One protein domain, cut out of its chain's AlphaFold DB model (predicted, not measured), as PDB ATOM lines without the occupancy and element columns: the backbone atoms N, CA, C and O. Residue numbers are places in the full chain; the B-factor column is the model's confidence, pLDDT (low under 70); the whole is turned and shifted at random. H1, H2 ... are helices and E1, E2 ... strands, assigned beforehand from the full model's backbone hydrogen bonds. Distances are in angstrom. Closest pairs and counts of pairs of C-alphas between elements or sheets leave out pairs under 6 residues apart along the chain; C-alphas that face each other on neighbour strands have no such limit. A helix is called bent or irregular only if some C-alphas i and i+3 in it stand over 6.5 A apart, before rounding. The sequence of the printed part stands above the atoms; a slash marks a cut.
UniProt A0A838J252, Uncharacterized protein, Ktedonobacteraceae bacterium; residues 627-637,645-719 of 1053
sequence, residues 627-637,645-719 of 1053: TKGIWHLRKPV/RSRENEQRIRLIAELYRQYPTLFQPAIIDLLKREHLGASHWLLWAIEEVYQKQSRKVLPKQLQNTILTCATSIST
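AT A GLANCE: This is residues 627 to 637 and 645 to 719 of the 1053 residues of an uncharacterized protein of Ktedonobacteraceae bacterium (UniProt A0A838J252). Three helices, H1, H2 and H3, make an up-and-down bundle with their centres at the corners of a triangle, and H4 packs on H2 outside this bundle. The short strand E1 runs beside H2, on the other side of H2 from H4. The printed part has 86 residues, with one named strand and four named helices in the order E1, H1, H2, H3, H4, and its class is mostly helix. The whole is compact, with a radius of gyration of the C-alphas of 12.6 A, and spans 35 by 30 by 20 A.

HOW THE PARTS SIT: E1, residues 630 to 633, pairs with no named strand. H1, residues 647 to 662, forms a helical hairpin with H2, residues 664 to 677. H1 touches H2 with residues 653 to 660 alone; the closest C-alphas are those of Tyr 660 and Phe 667, 5.0 A apart. The two run opposite ways at a shallow tilt of 34 degrees, only just short of steep. The closest C-alphas of E1 and H2 are those of His 632 and Ala 670, 4.4 A apart. H2 and H3, residues 680 to 696, form a second helical hairpin: they touch, closest at the C-alphas of Leu 675 and Ser 683, 6.4 A apart, and run opposite ways at a shallow tilt of 29 degrees. H3 touches H1, closest at the C-alphas of Ala 657 and Leu 686, 5.3 A apart, and runs the same way at a shallow tilt of 12 degrees. H2 is the hub, touching three helices; the third is H4, residues 704 to 716. H2 touches H4 with residues 672 to 676 alone, closest at the C-alphas of Ile 672 and Leu 706, 6.4 A apart, the same way at a shallow tilt of 27 degrees. H3 and H4 are near each other, with closest C-alphas 8.2 A apart, while H1 and H4 are apart. In H1 and H4 every O i to N i+4 pair is within hydrogen-bond range; in H2 8 of 10 are, and in H3 10 of 13.

IN THESE COORDINATES: E1 begins at C-alpha 630, (-9.138, 8.424, 9.540). H1 measures 23.2 A from first to last C-alpha, H2 19.3 A, H3 23.6 A and H4 18.2 A. H2 is irregular, with C-alphas 666 and 669 7.8 A apart; H3 is only just irregular, with C-alphas 681 and 684 6.8 A apart. H4 ends at C-alpha 716, (-15.052, 33.828, 0.540).

THE WHOLE: The two C-alphas farthest apart are those of Val 637 and Ser 698, at 38.4 A. Residues 638 to 644 are not printed, and C-alphas 637 and 645 are 16.9 A apart across this cut. Of the links that are printed whole, H1 to H2 and H2 to H3 are tight, and H3 to H4 is short. The mean pLDDT of the printed part is 81.5; residues 636 to 637, 645 to 647, 678 to 682 and 696 to 700 are under 70.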
ATOM      1  N   THR A 627     -11.836   8.320  13.363       87.12
ATOM      2  CA  THR A 627     -13.005   7.511  12.997       87.12
ATOM      3  C   THR A 627     -12.584   6.517  11.924       87.12
ATOM      4  O   THR A 627     -12.161   6.916  10.846       87.12
ATOM      5  N   LYS A 628     -12.674   5.210  12.213       84.44
ATOM      6  CA  LYS A 628     -12.243   4.133  11.293       84.44
ATOM      7  C   LYS A 628     -10.801   4.307  10.770       84.44
ATOM      8  O   LYS A 628     -10.527   4.038   9.607       84.44
ATOM      9  N   GLY A 629      -9.894   4.781  11.625       84.75
ATOM     10  CA  GLY A 629      -8.490   5.024  11.267       84.75
ATOM     11  C   GLY A 629      -8.228   6.328  10.504       84.75
ATOM     12  O   GLY A 629      -7.079   6.604  10.190       84.75
ATOM     13  N   ILE A 630      -9.256   7.140  10.236       89.62
ATOM     14  CA  ILE A 630      -9.138   8.424   9.540       89.62
ATOM     15  C   ILE A 630      -9.290   9.567  10.545       89.62
ATOM     16  O   ILE A 630     -10.165   9.529  11.415       89.62
ATOM     17  N   TRP A 631      -8.428  10.572  10.436       91.31
ATOM     18  CA  TRP A 631      -8.389  11.717  11.332       91.31
ATOM     19  C   TRP A 631      -9.310  12.842  10.851       91.31
ATOM     20  O   TRP A 631      -9.297  13.250   9.690       91.31
ATOM     21  N   HIS A 632     -10.106  13.352  11.786       88.44
ATOM     22  CA  HIS A 632     -11.054  14.448  11.623       88.44
ATOM     23  C   HIS A 632     -10.794  15.517  12.677       88.44
ATOM     24  O   HIS A 632     -10.403  15.201  13.805       88.44
ATOM     25  N   LEU A 633     -11.105  16.770  12.353       86.06
ATOM     26  CA  LEU A 633     -11.069  17.837  13.342       86.06
ATOM     27  C   LEU A 633     -12.238  17.669  14.322       86.06
ATOM     28  O   LEU A 633     -13.396  17.524  13.907       86.06
ATOM     29  N   ARG A 634     -11.961  17.699  15.631       84.19
ATOM     30  CA  ARG A 634     -13.000  17.582  16.663       84.19
ATOM     31  C   ARG A 634     -14.059  18.674  16.453       84.19
ATOM     32  O   ARG A 634     -13.758  19.790  16.024       84.19
ATOM     33  N   LYS A 635     -15.334  18.348  16.688       71.56
ATOM     34  CA  LYS A 635     -16.411  19.348  16.600       71.56
ATOM     35  C   LYS A 635     -16.220  20.390  17.714       71.56
ATOM     36  O   LYS A 635     -15.943  19.973  18.841       71.56
ATOM     37  N   PRO A 636     -16.365  21.695  17.425       63.00
ATOM     38  CA  PRO A 636     -16.263  22.722  18.450       63.00
ATOM     39  C   PRO A 636     -17.356  22.505  19.499       63.00
ATOM     40  O   PRO A 636     -18.507  22.215  19.162       63.00
ATOM     41  N   VAL A 637     -16.989  22.612  20.775       58.25
ATOM     42  CA  VAL A 637     -17.960  22.615  21.873       58.25
ATOM     43  C   VAL A 637     -18.542  24.034  21.952       58.25
ATOM     44  O   VAL A 637     -17.752  24.975  21.976       58.25
ATOM     45  N   ARG A 645      -7.670  33.491  17.447       50.72
ATOM     46  CA  ARG A 645      -6.736  34.585  17.833       50.72
ATOM     47  C   ARG A 645      -5.531  34.168  18.700       50.72
ATOM     48  O   ARG A 645      -4.749  35.044  19.048       50.72
ATOM     49  N   SER A 646      -5.320  32.888  19.035       62.31
ATOM     50  CA  SER A 646      -4.091  32.465  19.742       62.31
ATOM     51  C   SER A 646      -3.030  31.900  18.787       62.31
ATOM     52  O   SER A 646      -3.345  31.149  17.862       62.31
ATOM     53  N   ARG A 647      -1.755  32.229  19.045       65.19
ATOM     54  CA  ARG A 647      -0.557  31.688  18.360       65.19
ATOM     55  C   ARG A 647      -0.548  30.150  18.324       65.19
ATOM     56  O   ARG A 647      -0.080  29.540  17.370       65.19
ATOM     57  N   GLU A 648      -1.145  29.526  19.336       70.81
ATOM     58  CA  GLU A 648      -1.294  28.073  19.470       70.81
ATOM     59  C   GLU A 648      -2.156  27.443  18.366       70.81
ATOM     60  O   GLU A 648      -1.870  26.333  17.916       70.81
ATOM     61  N   ASN A 649      -3.201  28.132  17.892       74.50
ATOM     62  CA  ASN A 649      -4.052  27.595  16.831       74.50
ATOM     63  C   ASN A 649      -3.360  27.650  15.464       74.50
ATOM     64  O   ASN A 649      -3.488  26.701  14.694       74.50
ATOM     65  N   GLU A 650      -2.564  28.688  15.182       76.69
ATOM     66  CA  GLU A 650      -1.717  28.700  13.979       76.69
ATOM     67  C   GLU A 650      -0.699  27.549  14.009       76.69
ATOM     68  O   GLU A 650      -0.572  26.819  13.023       76.69
ATOM     69  N   GLN A 651      -0.045  27.326  15.158       80.62
ATOM     70  CA  GLN A 651       0.884  26.206  15.361       80.62
ATOM     71  C   GLN A 651       0.188  24.859  15.111       80.62
ATOM     72  O   GLN A 651       0.694  24.021  14.364       80.62
ATOM     73  N   ARG A 652      -1.008  24.660  15.681       86.12
ATOM     74  CA  ARG A 652      -1.819  23.450  15.489       86.12
ATOM     75  C   ARG A 652      -2.124  23.199  14.014       86.12
ATOM     76  O   ARG A 652      -1.980  22.068  13.556       86.12
ATOM     77  N   ILE A 653      -2.545  24.225  13.276       86.19
ATOM     78  CA  ILE A 653      -2.895  24.088  11.857       86.19
ATOM     79  C   ILE A 653      -1.662  23.728  11.034       86.19
ATOM     80  O   ILE A 653      -1.736  22.815  10.212       86.19
ATOM     81  N   ARG A 654      -0.518  24.369  11.308       87.44
ATOM     82  CA  ARG A 654       0.762  24.039  10.670       87.44
ATOM     83  C   ARG A 654       1.147  22.572  10.892       87.44
ATOM     84  O   ARG A 654       1.489  21.884   9.935       87.44
ATOM     85  N   LEU A 655       1.008  22.061  12.116       90.44
ATOM     86  CA  LEU A 655       1.302  20.656  12.432       90.44
ATOM     87  C   LEU A 655       0.331  19.675  11.762       90.44
ATOM     88  O   LEU A 655       0.748  18.612  11.309       90.44
ATOM     89  N   ILE A 656      -0.959  20.015  11.658       91.19
ATOM     90  CA  ILE A 656      -1.932  19.188  10.927       91.19
ATOM     91  C   ILE A 656      -1.628  19.189   9.421       91.19
ATOM     92  O   ILE A 656      -1.748  18.143   8.780       91.19
ATOM     93  N   ALA A 657      -1.214  20.328   8.858       91.12
ATOM     94  CA  ALA A 657      -0.786  20.431   7.465       91.12
ATOM     95  C   ALA A 657       0.433  19.532   7.187       91.12
ATOM     96  O   ALA A 657       0.433  18.779   6.213       91.12
ATOM     97  N   GLU A 658       1.418  19.530   8.088       91.69
ATOM     98  CA  GLU A 658       2.591  18.656   8.007       91.69
ATOM     99  C   GLU A 658       2.214  17.166   8.137       91.69
ATOM    100  O   GLU A 658       2.621  16.344   7.317       91.69
ATOM    101  N   LEU A 659       1.343  16.803   9.085       92.56
ATOM    102  CA  LEU A 659       0.822  15.432   9.200       92.56
ATOM    103  C   LEU A 659       0.079  14.977   7.936       92.56
ATOM    104  O   LEU A 659       0.177  13.814   7.541       92.56
ATOM    105  N   TYR A 660      -0.648  15.881   7.280       91.81
ATOM    106  CA  TYR A 660      -1.278  15.606   5.996       91.81
ATOM    107  C   TYR A 660      -0.257  15.409   4.873       91.81
ATOM    108  O   TYR A 660      -0.421  14.486   4.079       91.81
ATOM    109  N   ARG A 661       0.811  16.209   4.826       90.44
ATOM    110  CA  ARG A 661       1.908  16.055   3.858       90.44
ATOM    111  C   ARG A 661       2.548  14.666   3.943       90.44
ATOM    112  O   ARG A 661       2.806  14.038   2.917       90.44
ATOM    113  N   GLN A 662       2.737  14.171   5.168       89.62
ATOM    114  CA  GLN A 662       3.306  12.850   5.446       89.62
ATOM    115  C   GLN A 662       2.304  11.706   5.216       89.62
ATOM    116  O   GLN A 662       2.656  10.673   4.645       89.62
ATOM    117  N   TYR A 663       1.042  11.884   5.625       90.88
ATOM    118  CA  TYR A 663      -0.001  10.852   5.569       90.88
ATOM    119  C   TYR A 663      -1.309  11.361   4.926       90.88
ATOM    120  O   TYR A 663      -2.351  11.429   5.596       90.88
ATOM    121  N   PRO A 664      -1.331  11.656   3.607       88.75
ATOM    122  CA  PRO A 664      -2.444  12.386   2.993       88.75
ATOM    123  C   PRO A 664      -3.803  11.695   3.128       88.75
ATOM    124  O   PRO A 664      -4.823  12.335   3.369       88.75
ATOM    125  N   THR A 665      -3.832  10.365   3.014       88.12
ATOM    126  CA  THR A 665      -5.074   9.581   3.101       88.12
ATOM    127  C   THR A 665      -5.672   9.569   4.504       88.12
ATOM    128  O   THR A 665      -6.883   9.415   4.644       88.12
ATOM    129  N   LEU A 666      -4.844   9.728   5.542       91.38
ATOM    130  CA  LEU A 666      -5.288   9.682   6.933       91.38
ATOM    131  C   LEU A 666      -5.838  11.031   7.406       91.38
ATOM    132  O   LEU A 666      -6.758  11.039   8.217       91.38
ATOM    133  N   PHE A 667      -5.312  12.150   6.898       92.50
ATOM    134  CA  PHE A 667      -5.646  13.498   7.382       92.50
ATOM    135  C   PHE A 667      -6.464  14.349   6.397       92.50
ATOM    136  O   PHE A 667      -6.855  15.460   6.749       92.50
ATOM    137  N   GLN A 668      -6.783  13.854   5.193       89.75
ATOM    138  CA  GLN A 668      -7.572  14.610   4.207       89.75
ATOM    139  C   GLN A 668      -8.876  15.209   4.782       89.75
ATOM    140  O   GLN A 668      -9.144  16.382   4.512       89.75
ATOM    141  N   PRO A 669      -9.695  14.492   5.582       89.75
ATOM    142  CA  PRO A 669     -10.906  15.093   6.140       89.75
ATOM    143  C   PRO A 669     -10.629  16.220   7.135       89.75
ATOM    144  O   PRO A 669     -11.372  17.195   7.145       89.75
ATOM    145  N   ALA A 670      -9.555  16.123   7.926       88.94
ATOM    146  CA  ALA A 670      -9.146  17.194   8.832       88.94
ATOM    147  C   ALA A 670      -8.770  18.472   8.065       88.94
ATOM    148  O   ALA A 670      -9.189  19.555   8.462       88.94
ATOM    149  N   ILE A 671      -8.070  18.350   6.931       89.25
ATOM    150  CA  ILE A 671      -7.746  19.492   6.058       89.25
ATOM    151  C   ILE A 671      -9.009  20.135   5.474       89.25
ATOM    152  O   ILE A 671      -9.140  21.355   5.490       89.25
ATOM    153  N   ILE A 672      -9.967  19.331   4.998       87.75
ATOM    154  CA  ILE A 672     -11.246  19.843   4.476       87.75
ATOM    155  C   ILE A 672     -12.032  20.570   5.574       87.75
ATOM    156  O   ILE A 672     -12.603  21.629   5.323       87.75
ATOM    157  N   ASP A 673     -12.079  20.005   6.783       85.38
ATOM    158  CA  ASP A 673     -12.752  20.629   7.921       85.38
ATOM    159  C   ASP A 673     -12.084  21.951   8.318       85.38
ATOM    160  O   ASP A 673     -12.796  22.904   8.626       85.38
ATOM    161  N   LEU A 674     -10.750  22.028   8.277       86.19
ATOM    162  CA  LEU A 674     -10.003  23.256   8.553       86.19
ATOM    163  C   LEU A 674     -10.258  24.326   7.487       86.19
ATOM    164  O   LEU A 674     -10.659  25.428   7.834       86.19
ATOM    165  N   LEU A 675     -10.149  24.003   6.195       84.31
ATOM    166  CA  LEU A 675     -10.412  24.971   5.117       84.31
ATOM    167  C   LEU A 675     -11.839  25.550   5.150       84.31
ATOM    168  O   LEU A 675     -12.064  26.655   4.671       84.31
ATOM    169  N   LYS A 676     -12.809  24.816   5.709       82.38
ATOM    170  CA  LYS A 676     -14.191  25.296   5.885       82.38
ATOM    171  C   LYS A 676     -14.399  26.168   7.123       82.38
ATOM    172  O   LYS A 676     -15.395  26.881   7.179       82.38
ATOM    173  N   ARG A 677     -13.557  26.020   8.149       76.50
ATOM    174  CA  ARG A 677     -13.745  26.635   9.475       76.50
ATOM    175  C   ARG A 677     -12.784  27.792   9.747       76.50
ATOM    176  O   ARG A 677     -13.113  28.643  10.567       76.50
ATOM    177  N   GLU A 678     -11.611  27.791   9.124       67.44
ATOM    178  CA  GLU A 678     -10.487  28.648   9.503       67.44
ATOM    179  C   GLU A 678     -10.394  29.947   8.693       67.44
ATOM    180  O   GLU A 678     -10.875  30.056   7.567       67.44
ATOM    181  N   HIS A 679      -9.722  30.940   9.283       65.44
ATOM    182  CA  HIS A 679      -9.430  32.229   8.654       65.44
ATOM    183  C   HIS A 679      -8.314  32.107   7.597       65.44
ATOM    184  O   HIS A 679      -7.446  31.229   7.659       65.44
ATOM    185  N   LEU A 680      -8.274  33.069   6.672       63.94
ATOM    186  CA  LEU A 680      -7.234  33.284   5.649       63.94
ATOM    187  C   LEU A 680      -5.796  33.049   6.133       63.94
ATOM    188  O   LEU A 680      -4.974  32.472   5.421       63.94
ATOM    189  N   GLY A 681      -5.514  33.461   7.372       62.44
ATOM    190  CA  GLY A 681      -4.192  33.391   7.987       62.44
ATOM    191  C   GLY A 681      -3.620  31.978   8.004       62.44
ATOM    192  O   GLY A 681      -2.444  31.809   7.703       62.44
ATOM    193  N   ALA A 682      -4.436  30.959   8.260       68.12
ATOM    194  CA  ALA A 682      -3.975  29.576   8.356       68.12
ATOM    195  C   ALA A 682      -4.145  28.776   7.052       68.12
ATOM    196  O   ALA A 682      -3.555  27.708   6.889       68.12
ATOM    197  N   SER A 683      -4.910  29.315   6.096       78.00
ATOM    198  CA  SER A 683      -5.207  28.655   4.820       78.00
ATOM    199  C   SER A 683      -3.973  28.497   3.927       78.00
ATOM    200  O   SER A 683      -3.876  27.504   3.212       78.00
ATOM    201  N   HIS A 684      -2.994  29.405   4.001       79.00
ATOM    202  CA  HIS A 684      -1.773  29.298   3.192       79.00
ATOM    203  C   HIS A 684      -0.942  28.039   3.519       79.00
ATOM    204  O   HIS A 684      -0.518  27.351   2.597       79.00
ATOM    205  N   TRP A 685      -0.782  27.676   4.801       81.94
ATOM    206  CA  TRP A 685      -0.086  26.443   5.207       81.94
ATOM    207  C   TRP A 685      -0.792  25.189   4.685       81.94
ATOM    208  O   TRP A 685      -0.152  24.246   4.224       81.94
ATOM    209  N   LEU A 686      -2.128  25.190   4.740       88.19
ATOM    210  CA  LEU A 686      -2.952  24.087   4.248       88.19
ATOM    211  C   LEU A 686      -2.826  23.941   2.729       88.19
ATOM    212  O   LEU A 686      -2.641  22.831   2.236       88.19
ATOM    213  N   LEU A 687      -2.906  25.052   1.992       87.81
ATOM    214  CA  LEU A 687      -2.768  25.063   0.537       87.81
ATOM    215  C   LEU A 687      -1.366  24.643   0.094       87.81
ATOM    216  O   LEU A 687      -1.264  23.822  -0.810       87.81
ATOM    217  N   TRP A 688      -0.318  25.105   0.780       85.88
ATOM    218  CA  TRP A 688       1.058  24.673   0.533       85.88
ATOM    219  C   TRP A 688       1.226  23.155   0.700       85.88
ATOM    220  O   TRP A 688       1.762  22.485  -0.182       85.88
ATOM    221  N   ALA A 689       0.688  22.577   1.781       87.50
ATOM    222  CA  ALA A 689       0.741  21.129   1.992       87.50
ATOM    223  C   ALA A 689      -0.041  20.349   0.917       87.50
ATOM    224  O   ALA A 689       0.368  19.263   0.503       87.50
ATOM    225  N   ILE A 690      -1.166  20.890   0.435       88.75
ATOM    226  CA  ILE A 690      -1.928  20.309  -0.680       88.75
ATOM    227  C   ILE A 690      -1.119  20.369  -1.981       88.75
ATOM    228  O   ILE A 690      -1.033  19.366  -2.688       88.75
ATOM    229  N   GLU A 691      -0.511  21.512  -2.280       86.00
ATOM    230  CA  GLU A 691       0.341  21.723  -3.450       86.00
ATOM    231  C   GLU A 691       1.502  20.727  -3.484       86.00
ATOM    232  O   GLU A 691       1.694  20.034  -4.483       86.00
ATOM    233  N   GLU A 692       2.200  20.536  -2.364       84.62
ATOM    234  CA  GLU A 692       3.292  19.568  -2.277       84.62
ATOM    235  C   GLU A 692       2.830  18.120  -2.527       84.62
ATOM    236  O   GLU A 692       3.465  17.381  -3.286       84.62
ATOM    237  N   VAL A 693       1.690  17.714  -1.960       85.88
ATOM    238  CA  VAL A 693       1.151  16.353  -2.126       85.88
ATOM    239  C   VAL A 693       0.688  16.068  -3.560       85.88
ATOM    240  O   VAL A 693       0.824  14.938  -4.030       85.88
ATOM    241  N   TYR A 694       0.111  17.043  -4.265       82.06
ATOM    242  CA  TYR A 694      -0.488  16.793  -5.584       82.06
ATOM    243  C   TYR A 694       0.377  17.232  -6.764       82.06
ATOM    244  O   TYR A 694       0.349  16.560  -7.793       82.06
ATOM    245  N   GLN A 695       1.192  18.276  -6.624       73.12
ATOM    246  CA  GLN A 695       2.110  18.693  -7.685       73.12
ATOM    247  C   GLN A 695       3.466  17.981  -7.583       73.12
ATOM    248  O   GLN A 695       3.915  17.391  -8.564       73.12
ATOM    249  N   LYS A 696       4.107  17.956  -6.402       67.75
ATOM    250  CA  LYS A 696       5.478  17.415  -6.262       67.75
ATOM    251  C   LYS A 696       5.522  15.892  -6.136       67.75
ATOM    252  O   LYS A 696       6.409  15.256  -6.698       67.75
ATOM    253  N   GLN A 697       4.542  15.275  -5.473       66.75
ATOM    254  CA  GLN A 697       4.483  13.809  -5.318       66.75
ATOM    255  C   GLN A 697       3.756  13.081  -6.475       66.75
ATOM    256  O   GLN A 697       3.385  11.915  -6.341       66.75
ATOM    257  N   SER A 698       3.556  13.738  -7.629       57.16
ATOM    258  CA  SER A 698       3.026  13.136  -8.873       57.16
ATOM    259  C   SER A 698       1.626  12.489  -8.782       57.16
ATOM    260  O   SER A 698       1.296  11.580  -9.551       57.16
ATOM    261  N   ARG A 699       0.752  12.947  -7.871       62.88
ATOM    262  CA  ARG A 699      -0.654  12.498  -7.815       62.88
ATOM    263  C   ARG A 699      -1.510  13.303  -8.797       62.88
ATOM    264  O   ARG A 699      -1.787  14.469  -8.567       62.88
ATOM    265  N   LYS A 700      -1.993  12.666  -9.870       62.69
ATOM    266  CA  LYS A 700      -2.569  13.371 -11.036       62.69
ATOM    267  C   LYS A 700      -3.884  14.140 -10.825       62.69
ATOM    268  O   LYS A 700      -4.200  14.964 -11.673       62.69
ATOM    269  N   VAL A 701      -4.686  13.868  -9.788       74.62
ATOM    270  CA  VAL A 701      -6.027  14.483  -9.669       74.62
ATOM    271  C   VAL A 701      -6.368  14.845  -8.227       74.62
ATOM    272  O   VAL A 701      -6.426  13.977  -7.354       74.62
ATOM    273  N   LEU A 702      -6.664  16.127  -8.001       83.81
ATOM    274  CA  LEU A 702      -7.176  16.633  -6.731       83.81
ATOM    275  C   LEU A 702      -8.606  16.105  -6.486       83.81
ATOM    276  O   LEU A 702      -9.442  16.207  -7.386       83.81
ATOM    277  N   PRO A 703      -8.956  15.570  -5.304       87.19
ATOM    278  CA  PRO A 703     -10.314  15.099  -5.027       87.19
ATOM    279  C   PRO A 703     -11.365  16.210  -5.182       87.19
ATOM    280  O   PRO A 703     -11.196  17.289  -4.622       87.19
ATOM    281  N   LYS A 704     -12.498  15.942  -5.855       85.69
ATOM    282  CA  LYS A 704     -13.567  16.941  -6.115       85.69
ATOM    283  C   LYS A 704     -14.029  17.714  -4.871       85.69
ATOM    284  O   LYS A 704     -14.268  18.912  -4.936       85.69
ATOM    285  N   GLN A 705     -14.139  17.041  -3.722       85.94
ATOM    286  CA  GLN A 705     -14.510  17.700  -2.461       85.94
ATOM    287  C   GLN A 705     -13.471  18.729  -2.007       85.94
ATOM    288  O   GLN A 705     -13.840  19.761  -1.456       85.94
ATOM    289  N   LEU A 706     -12.187  18.455  -2.238       87.31
ATOM    290  CA  LEU A 706     -11.104  19.373  -1.918       87.31
ATOM    291  C   LEU A 706     -11.076  20.532  -2.925       87.31
ATOM    292  O   LEU A 706     -10.994  21.674  -2.494       87.31
ATOM    293  N   GLN A 707     -11.285  20.254  -4.222       89.31
ATOM    294  CA  GLN A 707     -11.414  21.289  -5.262       89.31
ATOM    295  C   GLN A 707     -12.489  22.326  -4.904       89.31
ATOM    296  O   GLN A 707     -12.196  23.511  -4.781       89.31
ATOM    297  N   ASN A 708     -13.718  21.869  -4.642       88.44
ATOM    298  CA  ASN A 708     -14.835  22.753  -4.299       88.44
ATOM    299  C   ASN A 708     -14.561  23.557  -3.020       88.44
ATOM    300  O   ASN A 708     -14.944  24.721  -2.924       88.44
ATOM    301  N   THR A 709     -13.905  22.937  -2.034       88.31
ATOM    302  CA  THR A 709     -13.581  23.590  -0.757       88.31
ATOM    303  C   THR A 709     -12.548  24.703  -0.952       88.31
ATOM    304  O   THR A 709     -12.718  25.787  -0.403       88.31
ATOM    305  N   ILE A 710     -11.523  24.465  -1.773       89.56
ATOM    306  CA  ILE A 710     -10.487  25.451  -2.100       89.56
ATOM    307  C   ILE A 710     -11.074  26.630  -2.890       89.56
ATOM    308  O   ILE A 710     -10.800  27.779  -2.557       89.56
ATOM    309  N   LEU A 711     -11.920  26.365  -3.894       87.94
ATOM    310  CA  LEU A 711     -12.586  27.430  -4.656       87.94
ATOM    311  C   LEU A 711     -13.510  28.261  -3.757       87.94
ATOM    312  O   LEU A 711     -13.463  29.486  -3.797       87.94
ATOM    313  N   THR A 712     -14.284  27.604  -2.884       87.62
ATOM    314  CA  THR A 712     -15.126  28.300  -1.895       87.62
ATOM    315  C   THR A 712     -14.274  29.197  -0.999       87.62
ATOM    316  O   THR A 712     -14.623  30.359  -0.806       87.62
ATOM    317  N   CYS A 713     -13.132  28.688  -0.515       85.12
ATOM    318  CA  CYS A 713     -12.175  29.456   0.276       85.12
ATOM    319  C   CYS A 713     -11.748  30.730  -0.469       85.12
ATOM    320  O   CYS A 713     -11.952  31.815   0.068       85.12
ATOM    321  N   ALA A 714     -11.293  30.623  -1.724       85.94
ATOM    322  CA  ALA A 714     -10.887  31.775  -2.535       85.94
ATOM    323  C   ALA A 714     -12.008  32.809  -2.739       85.94
ATOM    324  O   ALA A 714     -11.769  34.002  -2.592       85.94
ATOM    325  N   THR A 715     -13.239  32.369  -3.016       86.75
ATOM    326  CA  THR A 715     -14.385  33.282  -3.226       86.75
ATOM    327  C   THR A 715     -14.929  33.917  -1.941       86.75
ATOM    328  O   THR A 715     -15.673  34.892  -2.005       86.75
ATOM    329  N   SER A 716     -14.585  33.359  -0.774       84.19
ATOM    330  CA  SER A 716     -15.052  33.828   0.540       84.19
ATOM    331  C   SER A 716     -14.130  34.850   1.206       84.19
ATOM    332  O   SER A 716     -14.515  35.461   2.200       84.19
ATOM    333  N   ILE A 717     -12.917  35.030   0.674       82.31
ATOM    334  CA  ILE A 717     -11.979  36.080   1.088       82.31
ATOM    335  C   ILE A 717     -12.698  37.398   0.871       82.31
ATOM    336  O   ILE A 717     -13.037  37.638  -0.272       82.31
ATOM    337  N   SER A 718     -12.982  38.179   1.919       74.06
ATOM    338  CA  SER A 718     -13.678  39.477   1.818       74.06
ATOM    339  C   SER A 718     -12.817  40.679   2.213       74.06
ATOM    340  O   SER A 718     -13.136  41.809   1.865       74.06
ATOM    341  N   THR A 719     -11.751  40.434   2.975       75.75
ATOM    342  CA  THR A 719     -10.893  41.461   3.576       75.75
ATOM    343  C   THR A 719      -9.430  41.221   3.241       75.75
ATOM    344  O   THR A 719      -8.950  40.080   3.187       75.75
TER     345      THR A 719